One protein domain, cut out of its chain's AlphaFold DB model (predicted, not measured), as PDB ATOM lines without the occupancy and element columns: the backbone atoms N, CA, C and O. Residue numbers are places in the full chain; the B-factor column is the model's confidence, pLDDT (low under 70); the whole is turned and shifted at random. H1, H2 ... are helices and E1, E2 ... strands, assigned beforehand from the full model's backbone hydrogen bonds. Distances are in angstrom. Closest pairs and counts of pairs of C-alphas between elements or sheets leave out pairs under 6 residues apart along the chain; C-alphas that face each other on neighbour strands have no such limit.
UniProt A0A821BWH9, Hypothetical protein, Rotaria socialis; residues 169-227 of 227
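Overview. This is residues 169 to 227 of the 227 residues of the protein "Hypothetical protein" of Rotaria socialis (UniProt A0A821BWH9). A small hairpin, E1 and E2, lies by the corner of an L whose arms are H1 and H2. H3 follows beyond H2, and residues 213 to 227, with no named element, lead back until C-alpha 227 is 7.9 A from C-alpha 169. There are 59 printed residues, under half in named elements, in the order H1 E1 E2 H2 H3, mixed helices and strands. The whole is only just compact, close to loose, with a radius of gyration of the C-alphas of 12.1 A and spans of 29 by 29 by 18 A.

Along the chain. Find E1 at residues 186 to 188, 7.0 A, and E2 at 191 to 193, 6.5 A. H1 runs from C-alpha 169 at (18.146, -56.513, 43.963) to 179, 15.2 A. H2, residues 195 to 202, spans 10.8 A; H3, 209 to 212, 5.4 A, ends at (3.748, -49.806, 55.983).

Arrangement. In the antiparallel hairpin E1 and E2, at 142 degrees, N 193 and O 186 are 2.8 A apart, within hydrogen-bond range. The closest C-alphas of H1 and E1, Leu 179 and Leu 186, are 6.1 A apart. H1 and H2 are close but not clearly touching, Leu 179 to Ile 195 at 6.0 A between C-alphas, about perpendicular at 81 degrees. H2 and H3 only just touch, with 3 pairs of C-alphas within 8 A, the closest being Ile 202 and Lys 209 at 7.5 A. Every O i to N i+4 pair is within range in H1 and H2; H3 is too short for one.

Size, cuts and confidence. The farthest C-alphas, His 170 and Ala 205, are 32.3 A apart. The printed part has no cut and no long link between its named elements. Look to residues 226 to 227 for pLDDT under 70.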
ATOM      1  N   THR A 169      18.031 -57.901  43.511       87.38
ATOM      2  CA  THR A 169      18.146 -56.513  43.963       87.38
ATOM      3  C   THR A 169      18.046 -55.560  42.775       87.38
ATOM      4  O   THR A 169      17.271 -54.605  42.791       87.38
ATOM      5  N   HIS A 170      18.756 -55.865  41.687       84.75
ATOM      6  CA  HIS A 170      18.699 -55.071  40.459       84.75
ATOM      7  C   HIS A 170      17.317 -55.143  39.794       84.75
ATOM      8  O   HIS A 170      16.830 -54.142  39.258       84.75
ATOM      9  N   LEU A 171      16.651 -56.302  39.856       86.69
ATOM     10  CA  LEU A 171      15.267 -56.438  39.402       86.69
ATOM     11  C   LEU A 171      14.313 -55.575  40.238       86.69
ATOM     12  O   LEU A 171      13.542 -54.809  39.658       86.69
ATOM     13  N   ALA A 172      14.406 -55.625  41.568       87.31
ATOM     14  CA  ALA A 172      13.596 -54.796  42.458       87.31
ATOM     15  C   ALA A 172      13.791 -53.297  42.171       87.31
ATOM     16  O   ALA A 172      12.813 -52.560  42.038       87.31
ATOM     17  N   THR A 173      15.033 -52.854  41.952       86.00
ATOM     18  CA  THR A 173      15.338 -51.466  41.579       86.00
ATOM     19  C   THR A 173      14.719 -51.068  40.240       86.00
ATOM     20  O   THR A 173      14.192 -49.962  40.113       86.00
ATOM     21  N   LYS A 174      14.719 -51.952  39.231       85.19
ATOM     22  CA  LYS A 174      14.032 -51.682  37.955       85.19
ATOM     23  C   LYS A 174      12.526 -51.509  38.151       85.19
ATOM     24  O   LYS A 174      11.956 -50.562  37.615       85.19
ATOM     25  N   TRP A 175      11.898 -52.376  38.944       86.19
ATOM     26  CA  TRP A 175      10.463 -52.304  39.234       86.19
ATOM     27  C   TRP A 175      10.111 -51.035  40.007       86.19
ATOM     28  O   TRP A 175       9.181 -50.328  39.624       86.19
ATOM     29  N   ARG A 176      10.907 -50.687  41.027       86.50
ATOM     30  CA  ARG A 176      10.796 -49.414  41.746       86.50
ATOM     31  C   ARG A 176      10.901 -48.234  40.784       86.50
ATOM     32  O   ARG A 176      10.036 -47.370  40.787       86.50
ATOM     33  N   ASN A 177      11.924 -48.198  39.934       85.81
ATOM     34  CA  ASN A 177      12.118 -47.089  39.000       85.81
ATOM     35  C   ASN A 177      10.973 -46.973  37.982       85.81
ATOM     36  O   ASN A 177      10.631 -45.856  37.612       85.81
ATOM     37  N   HIS A 178      10.359 -48.084  37.561       85.44
ATOM     38  CA  HIS A 178       9.142 -48.058  36.742       85.44
ATOM     39  C   HIS A 178       7.941 -47.515  37.524       85.44
ATOM     40  O   HIS A 178       7.249 -46.640  37.022       85.44
ATOM     41  N   LEU A 179       7.731 -47.969  38.764       87.38
ATOM     42  CA  LEU A 179       6.652 -47.493  39.636       87.38
ATOM     43  C   LEU A 179       6.744 -45.987  39.936       87.38
ATOM     44  O   LEU A 179       5.724 -45.309  40.052       87.38
ATOM     45  N   LEU A 180       7.968 -45.471  40.075       86.81
ATOM     46  CA  LEU A 180       8.246 -44.055  40.326       86.81
ATOM     47  C   LEU A 180       8.388 -43.229  39.036       86.81
ATOM     48  O   LEU A 180       8.603 -42.018  39.110       86.81
ATOM     49  N   SER A 181       8.315 -43.860  37.861       83.69
ATOM     50  CA  SER A 181       8.463 -43.172  36.582       83.69
ATOM     51  C   SER A 181       7.202 -42.386  36.240       83.69
ATOM     52  O   SER A 181       6.089 -42.881  36.380       83.69
ATOM     53  N   SER A 182       7.373 -41.178  35.703       81.19
ATOM     54  CA  SER A 182       6.282 -40.436  35.065       81.19
ATOM     55  C   SER A 182       6.052 -40.845  33.606       81.19
ATOM     56  O   SER A 182       5.085 -40.398  32.998       81.19
ATOM     57  N   THR A 183       6.939 -41.663  33.026       81.62
ATOM     58  CA  THR A 183       6.922 -42.019  31.597       81.62
ATOM     59  C   THR A 183       6.544 -43.469  31.322       81.62
ATOM     60  O   THR A 183       6.198 -43.795  30.190       81.62
ATOM     61  N   VAL A 184       6.629 -44.348  32.323       79.81
ATOM     62  CA  VAL A 184       6.360 -45.781  32.171       79.81
ATOM     63  C   VAL A 184       5.170 -46.149  33.039       79.81
ATOM     64  O   VAL A 184       5.190 -45.920  34.243       79.81
ATOM     65  N   GLU A 185       4.148 -46.741  32.429       79.81
ATOM     66  CA  GLU A 185       2.983 -47.241  33.152       79.81
ATOM     67  C   GLU A 185       3.239 -48.678  33.624       79.81
ATOM     68  O   GLU A 185       3.507 -49.572  32.816       79.81
ATOM     69  N   LEU A 186       3.158 -48.914  34.935       84.56
ATOM     70  CA  LEU A 186       3.208 -50.260  35.497       84.56
ATOM     71  C   LEU A 186       1.785 -50.818  35.568       84.56
ATOM     72  O   LEU A 186       0.926 -50.230  36.216       84.56
ATOM     73  N   ARG A 187       1.537 -51.964  34.929       85.44
ATOM     74  CA  ARG A 187       0.235 -52.642  34.973       85.44
ATOM     75  C   ARG A 187       0.349 -54.040  35.554       85.44
ATOM     76  O   ARG A 187       1.315 -54.752  35.285       85.44
ATOM     77  N   LEU A 188      -0.672 -54.439  36.303       83.69
ATOM     78  CA  LEU A 188      -0.857 -55.801  36.782       83.69
ATOM     79  C   LEU A 188      -2.245 -56.276  36.347       83.69
ATOM     80  O   LEU A 188      -3.256 -55.913  36.941       83.69
ATOM     81  N   GLY A 189      -2.284 -57.046  35.259       85.81
ATOM     82  CA  GLY A 189      -3.534 -57.350  34.564       85.81
ATOM     83  C   GLY A 189      -4.115 -56.098  33.903       85.81
ATOM     84  O   GLY A 189      -3.440 -55.441  33.111       85.81
ATOM     85  N   ASP A 190      -5.359 -55.777  34.240       88.06
ATOM     86  CA  ASP A 190      -6.078 -54.577  33.805       88.06
ATOM     87  C   ASP A 190      -5.893 -53.377  34.754       88.06
ATOM     88  O   ASP A 190      -6.316 -52.267  34.434       88.06
ATOM     89  N   GLN A 191      -5.229 -53.576  35.896       89.44
ATOM     90  CA  GLN A 191      -5.018 -52.538  36.898       89.44
ATOM     91  C   GLN A 191      -3.732 -51.757  36.626       89.44
ATOM     92  O   GLN A 191      -2.664 -52.338  36.414       89.44
ATOM     93  N   SER A 192      -3.825 -50.431  36.688       87.38
ATOM     94  CA  SER A 192      -2.668 -49.534  36.642       87.38
ATOM     95  C   SER A 192      -2.117 -49.325  38.049       87.38
ATOM     96  O   SER A 192      -2.878 -49.193  39.004       87.38
ATOM     97  N   ILE A 193      -0.796 -49.297  38.198       88.00
ATOM     98  CA  ILE A 193      -0.099 -49.065  39.462       88.00
ATOM     99  C   ILE A 193       0.749 -47.804  39.306       88.00
ATOM    100  O   ILE A 193       1.542 -47.688  38.374       88.00
ATOM    101  N   SER A 194       0.605 -46.865  40.242       87.12
ATOM    102  CA  SER A 194       1.356 -45.610  40.237       87.12
ATOM    103  C   SER A 194       1.860 -45.240  41.630       87.12
ATOM    104  O   SER A 194       1.364 -45.732  42.646       87.12
ATOM    105  N   ILE A 195       2.808 -44.303  41.674       88.25
ATOM    106  CA  ILE A 195       3.305 -43.693  42.912       88.25
ATOM    107  C   ILE A 195       2.189 -43.081  43.780       88.25
ATOM    108  O   ILE A 195       2.317 -43.045  45.002       88.25
ATOM    109  N   ASN A 196       1.065 -42.660  43.188       88.44
ATOM    110  CA  ASN A 196      -0.060 -42.083  43.931       88.44
ATOM    111  C   ASN A 196      -0.679 -43.082  44.917       88.44
ATOM    112  O   ASN A 196      -1.139 -42.678  45.981       88.44
ATOM    113  N   HIS A 197      -0.624 -44.381  44.608       88.12
ATOM    114  CA  HIS A 197      -1.046 -45.429  45.538       88.12
ATOM    115  C   HIS A 197      -0.127 -45.532  46.762       88.12
ATOM    116  O   HIS A 197      -0.579 -45.897  47.839       88.12
ATOM    117  N   LEU A 198       1.159 -45.190  46.629       89.62
ATOM    118  CA  LEU A 198       2.075 -45.154  47.769       89.62
ATOM    119  C   LEU A 198       1.859 -43.895  48.610       89.62
ATOM    120  O   LEU A 198       1.844 -43.982  49.836       89.62
ATOM    121  N   TYR A 199       1.631 -42.741  47.971       90.81
ATOM    122  CA  TYR A 199       1.266 -41.516  48.687       90.81
ATOM    123  C   TYR A 199      -0.024 -41.691  49.493       90.81
ATOM    124  O   TYR A 199      -0.065 -41.298  50.655       90.81
ATOM    125  N   SER A 200      -1.043 -42.349  48.933       90.62
ATOM    126  CA  SER A 200      -2.301 -42.591  49.648       90.62
ATOM    127  C   SER A 200      -2.165 -43.539  50.840       90.62
ATOM    128  O   SER A 200      -3.017 -43.502  51.720       90.62
ATOM    129  N   ILE A 201      -1.122 -44.373  50.903       90.56
ATOM    130  CA  ILE A 201      -0.809 -45.188  52.085       90.56
ATOM    131  C   ILE A 201      -0.036 -44.353  53.110       90.56
ATOM    132  O   ILE A 201      -0.406 -44.342  54.278       90.56
ATOM    133  N   ILE A 202       1.001 -43.630  52.670       91.19
ATOM    134  CA  ILE A 202       1.888 -42.844  53.545       91.19
ATOM    135  C   ILE A 202       1.144 -41.692  54.233       91.19
ATOM    136  O   ILE A 202       1.401 -41.407  55.399       91.19
ATOM    137  N   ASP A 203       0.251 -41.009  53.515       90.06
ATOM    138  CA  ASP A 203      -0.475 -39.844  54.031       90.06
ATOM    139  C   ASP A 203      -1.798 -40.228  54.732       90.06
ATOM    140  O   ASP A 203      -2.529 -39.360  55.209       90.06
ATOM    141  N   ASN A 204      -2.125 -41.521  54.818       90.12
ATOM    142  CA  ASN A 204      -3.362 -41.992  55.435       90.12
ATOM    143  C   ASN A 204      -3.177 -42.282  56.923       90.12
ATOM    144  O   ASN A 204      -2.505 -43.230  57.311       90.12
ATOM    145  N   ALA A 205      -3.886 -41.516  57.753       86.62
ATOM    146  CA  ALA A 205      -3.846 -41.616  59.211       86.62
ATOM    147  C   ALA A 205      -4.246 -42.993  59.786       86.62
ATOM    148  O   ALA A 205      -4.007 -43.241  60.965       86.62
ATOM    149  N   LYS A 206      -4.861 -43.884  58.991       89.50
ATOM    150  CA  LYS A 206      -5.184 -45.260  59.406       89.50
ATOM    151  C   LYS A 206      -3.970 -46.187  59.442       89.50
ATOM    152  O   LYS A 206      -4.040 -47.206  60.121       89.50
ATOM    153  N   PHE A 207      -2.909 -45.870  58.703       87.44
ATOM    154  CA  PHE A 207      -1.695 -46.677  58.646       87.44
ATOM    155  C   PHE A 207      -0.548 -45.896  59.275       87.44
ATOM    156  O   PHE A 207      -0.282 -44.751  58.919       87.44
ATOM    157  N   THR A 208       0.145 -46.509  60.225       87.00
ATOM    158  CA  THR A 208       1.352 -45.933  60.812       87.00
ATOM    159  C   THR A 208       2.579 -46.356  60.014       87.00
ATOM    160  O   THR A 208       2.578 -47.382  59.330       87.00
ATOM    161  N   LYS A 209       3.691 -45.628  60.177       85.75
ATOM    162  CA  LYS A 209       4.982 -46.018  59.590       85.75
ATOM    163  C   LYS A 209       5.399 -47.446  59.966       85.75
ATOM    164  O   LYS A 209       6.107 -48.076  59.189       85.75
ATOM    165  N   ILE A 210       4.991 -47.948  61.132       88.00
ATOM    166  CA  ILE A 210       5.296 -49.318  61.567       88.00
ATOM    167  C   ILE A 210       4.537 -50.346  60.715       88.00
ATOM    168  O   ILE A 210       5.073 -51.416  60.447       88.00
ATOM    169  N   ASP A 211       3.340 -50.003  60.237       87.81
ATOM    170  CA  ASP A 211       2.507 -50.903  59.436       87.81
ATOM    171  C   ASP A 211       3.003 -51.005  57.992       87.81
ATOM    172  O   ASP A 211       3.019 -52.085  57.407       87.81
ATOM    173  N   HIS A 212       3.402 -49.871  57.404       86.75
ATOM    174  CA  HIS A 212       3.748 -49.806  55.983       86.75
ATOM    175  C   HIS A 212       5.251 -49.670  55.697       86.75
ATOM    176  O   HIS A 212       5.652 -49.825  54.550       86.75
ATOM    177  N   CYS A 213       6.094 -49.373  56.692       89.31
ATOM    178  CA  CYS A 213       7.559 -49.259  56.577       89.31
ATOM    179  C   CYS A 213       8.084 -48.250  55.532       89.31
ATOM    180  O   CYS A 213       9.252 -48.309  55.154       89.31
ATOM    181  N   LEU A 214       7.261 -47.297  55.079       87.81
ATOM    182  CA  LEU A 214       7.631 -46.316  54.045       87.81
ATOM    183  C   LEU A 214       7.799 -44.907  54.621       87.81
ATOM    184  O   LEU A 214       7.133 -44.511  55.575       87.81
ATOM    185  N   THR A 215       8.645 -44.105  53.984       86.94
ATOM    186  CA  THR A 215       8.692 -42.648  54.140       86.94
ATOM    187  C   THR A 215       8.639 -41.966  52.774       86.94
ATOM    188  O   THR A 215       8.985 -42.558  51.752       86.94
ATOM    189  N   LYS A 216       8.284 -40.672  52.741       86.44
ATOM    190  CA  LYS A 216       8.301 -39.871  51.499       86.44
ATOM    191  C   LYS A 216       9.669 -39.872  50.806       86.44
ATOM    192  O   LYS A 216       9.747 -39.717  49.593       86.44
ATOM    193  N   SER A 217      10.746 -40.064  51.569       86.94
ATOM    194  CA  SER A 217      12.103 -40.122  51.024       86.94
ATOM    195  C   SER A 217      12.387 -41.409  50.242       86.94
ATOM    196  O   SER A 217      13.206 -41.388  49.327       86.94
ATOM    197  N   ASP A 218      11.699 -42.509  50.554       83.81
ATOM    198  CA  ASP A 218      11.951 -43.824  49.945       83.81
ATOM    199  C   ASP A 218      11.350 -43.921  48.536       83.81
ATOM    200  O   ASP A 218      11.888 -44.595  47.653       83.81
ATOM    201  N   ILE A 219      10.286 -43.151  48.292       86.00
ATOM    202  CA  ILE A 219       9.618 -43.015  46.990       86.00
ATOM    203  C   ILE A 219      10.129 -41.817  46.177       86.00
ATOM    204  O   ILE A 219       9.523 -41.434  45.180       86.00
ATOM    205  N   ASN A 220      11.252 -41.214  46.575       84.44
ATOM    206  CA  ASN A 220      11.856 -40.126  45.816       84.44
ATOM    207  C   ASN A 220      12.541 -40.668  44.541       84.44
ATOM    208  O   ASN A 220      13.523 -41.410  44.649       84.44
ATOM    209  N   PRO A 221      12.105 -40.260  43.332       80.50
ATOM    210  CA  PRO A 221      12.657 -40.762  42.071       80.50
ATOM    211  C   PRO A 221      14.091 -40.286  41.780       80.50
ATOM    212  O   PRO A 221      14.740 -40.813  40.873       80.50
ATOM    213  N   LYS A 222      14.600 -39.280  42.512       83.25
ATOM    214  CA  LYS A 222      15.981 -38.793  42.353       83.25
ATOM    215  C   LYS A 222      17.013 -39.787  42.875       83.25
ATOM    216  O   LYS A 222      18.125 -39.824  42.355       83.25
ATOM    217  N   ASP A 223      16.645 -40.588  43.868       77.75
ATOM    218  CA  ASP A 223      17.524 -41.611  44.409       77.75
ATOM    219  C   ASP A 223      17.236 -42.950  43.726       77.75
ATOM    220  O   ASP A 223      16.244 -43.614  44.023       77.75
ATOM    221  N   ARG A 224      18.067 -43.314  42.747       72.19
ATOM    222  CA  ARG A 224      17.875 -44.503  41.896       72.19
ATOM    223  C   ARG A 224      18.596 -45.752  42.406       72.19
ATOM    224  O   ARG A 224      18.433 -46.805  41.796       72.19
ATOM    225  N   GLN A 225      19.401 -45.624  43.462       70.06
ATOM    226  CA  GLN A 225      20.242 -46.702  43.997       70.06
ATOM    227  C   GLN A 225      20.056 -46.924  45.503       70.06
ATOM    228  O   GLN A 225      20.772 -47.736  46.079       70.06
ATOM    229  N   LYS A 226      19.108 -46.237  46.150       65.19
ATOM    230  CA  LYS A 226      18.708 -46.562  47.522       65.19
ATOM    231  C   LYS A 226      18.083 -47.953  47.569       65.19
ATOM    232  O   LYS A 226      17.072 -48.191  46.900       65.19
ATOM    233  N   PHE A 227      18.707 -48.824  48.351       55.75
ATOM    234  CA  PHE A 227      18.224 -50.156  48.695       55.75
ATOM    235  C   PHE A 227      17.552 -50.118  50.065       55.75
ATOM    236  O   PHE A 227      18.089 -49.414  50.953       55.75
TER     237      PHE A 227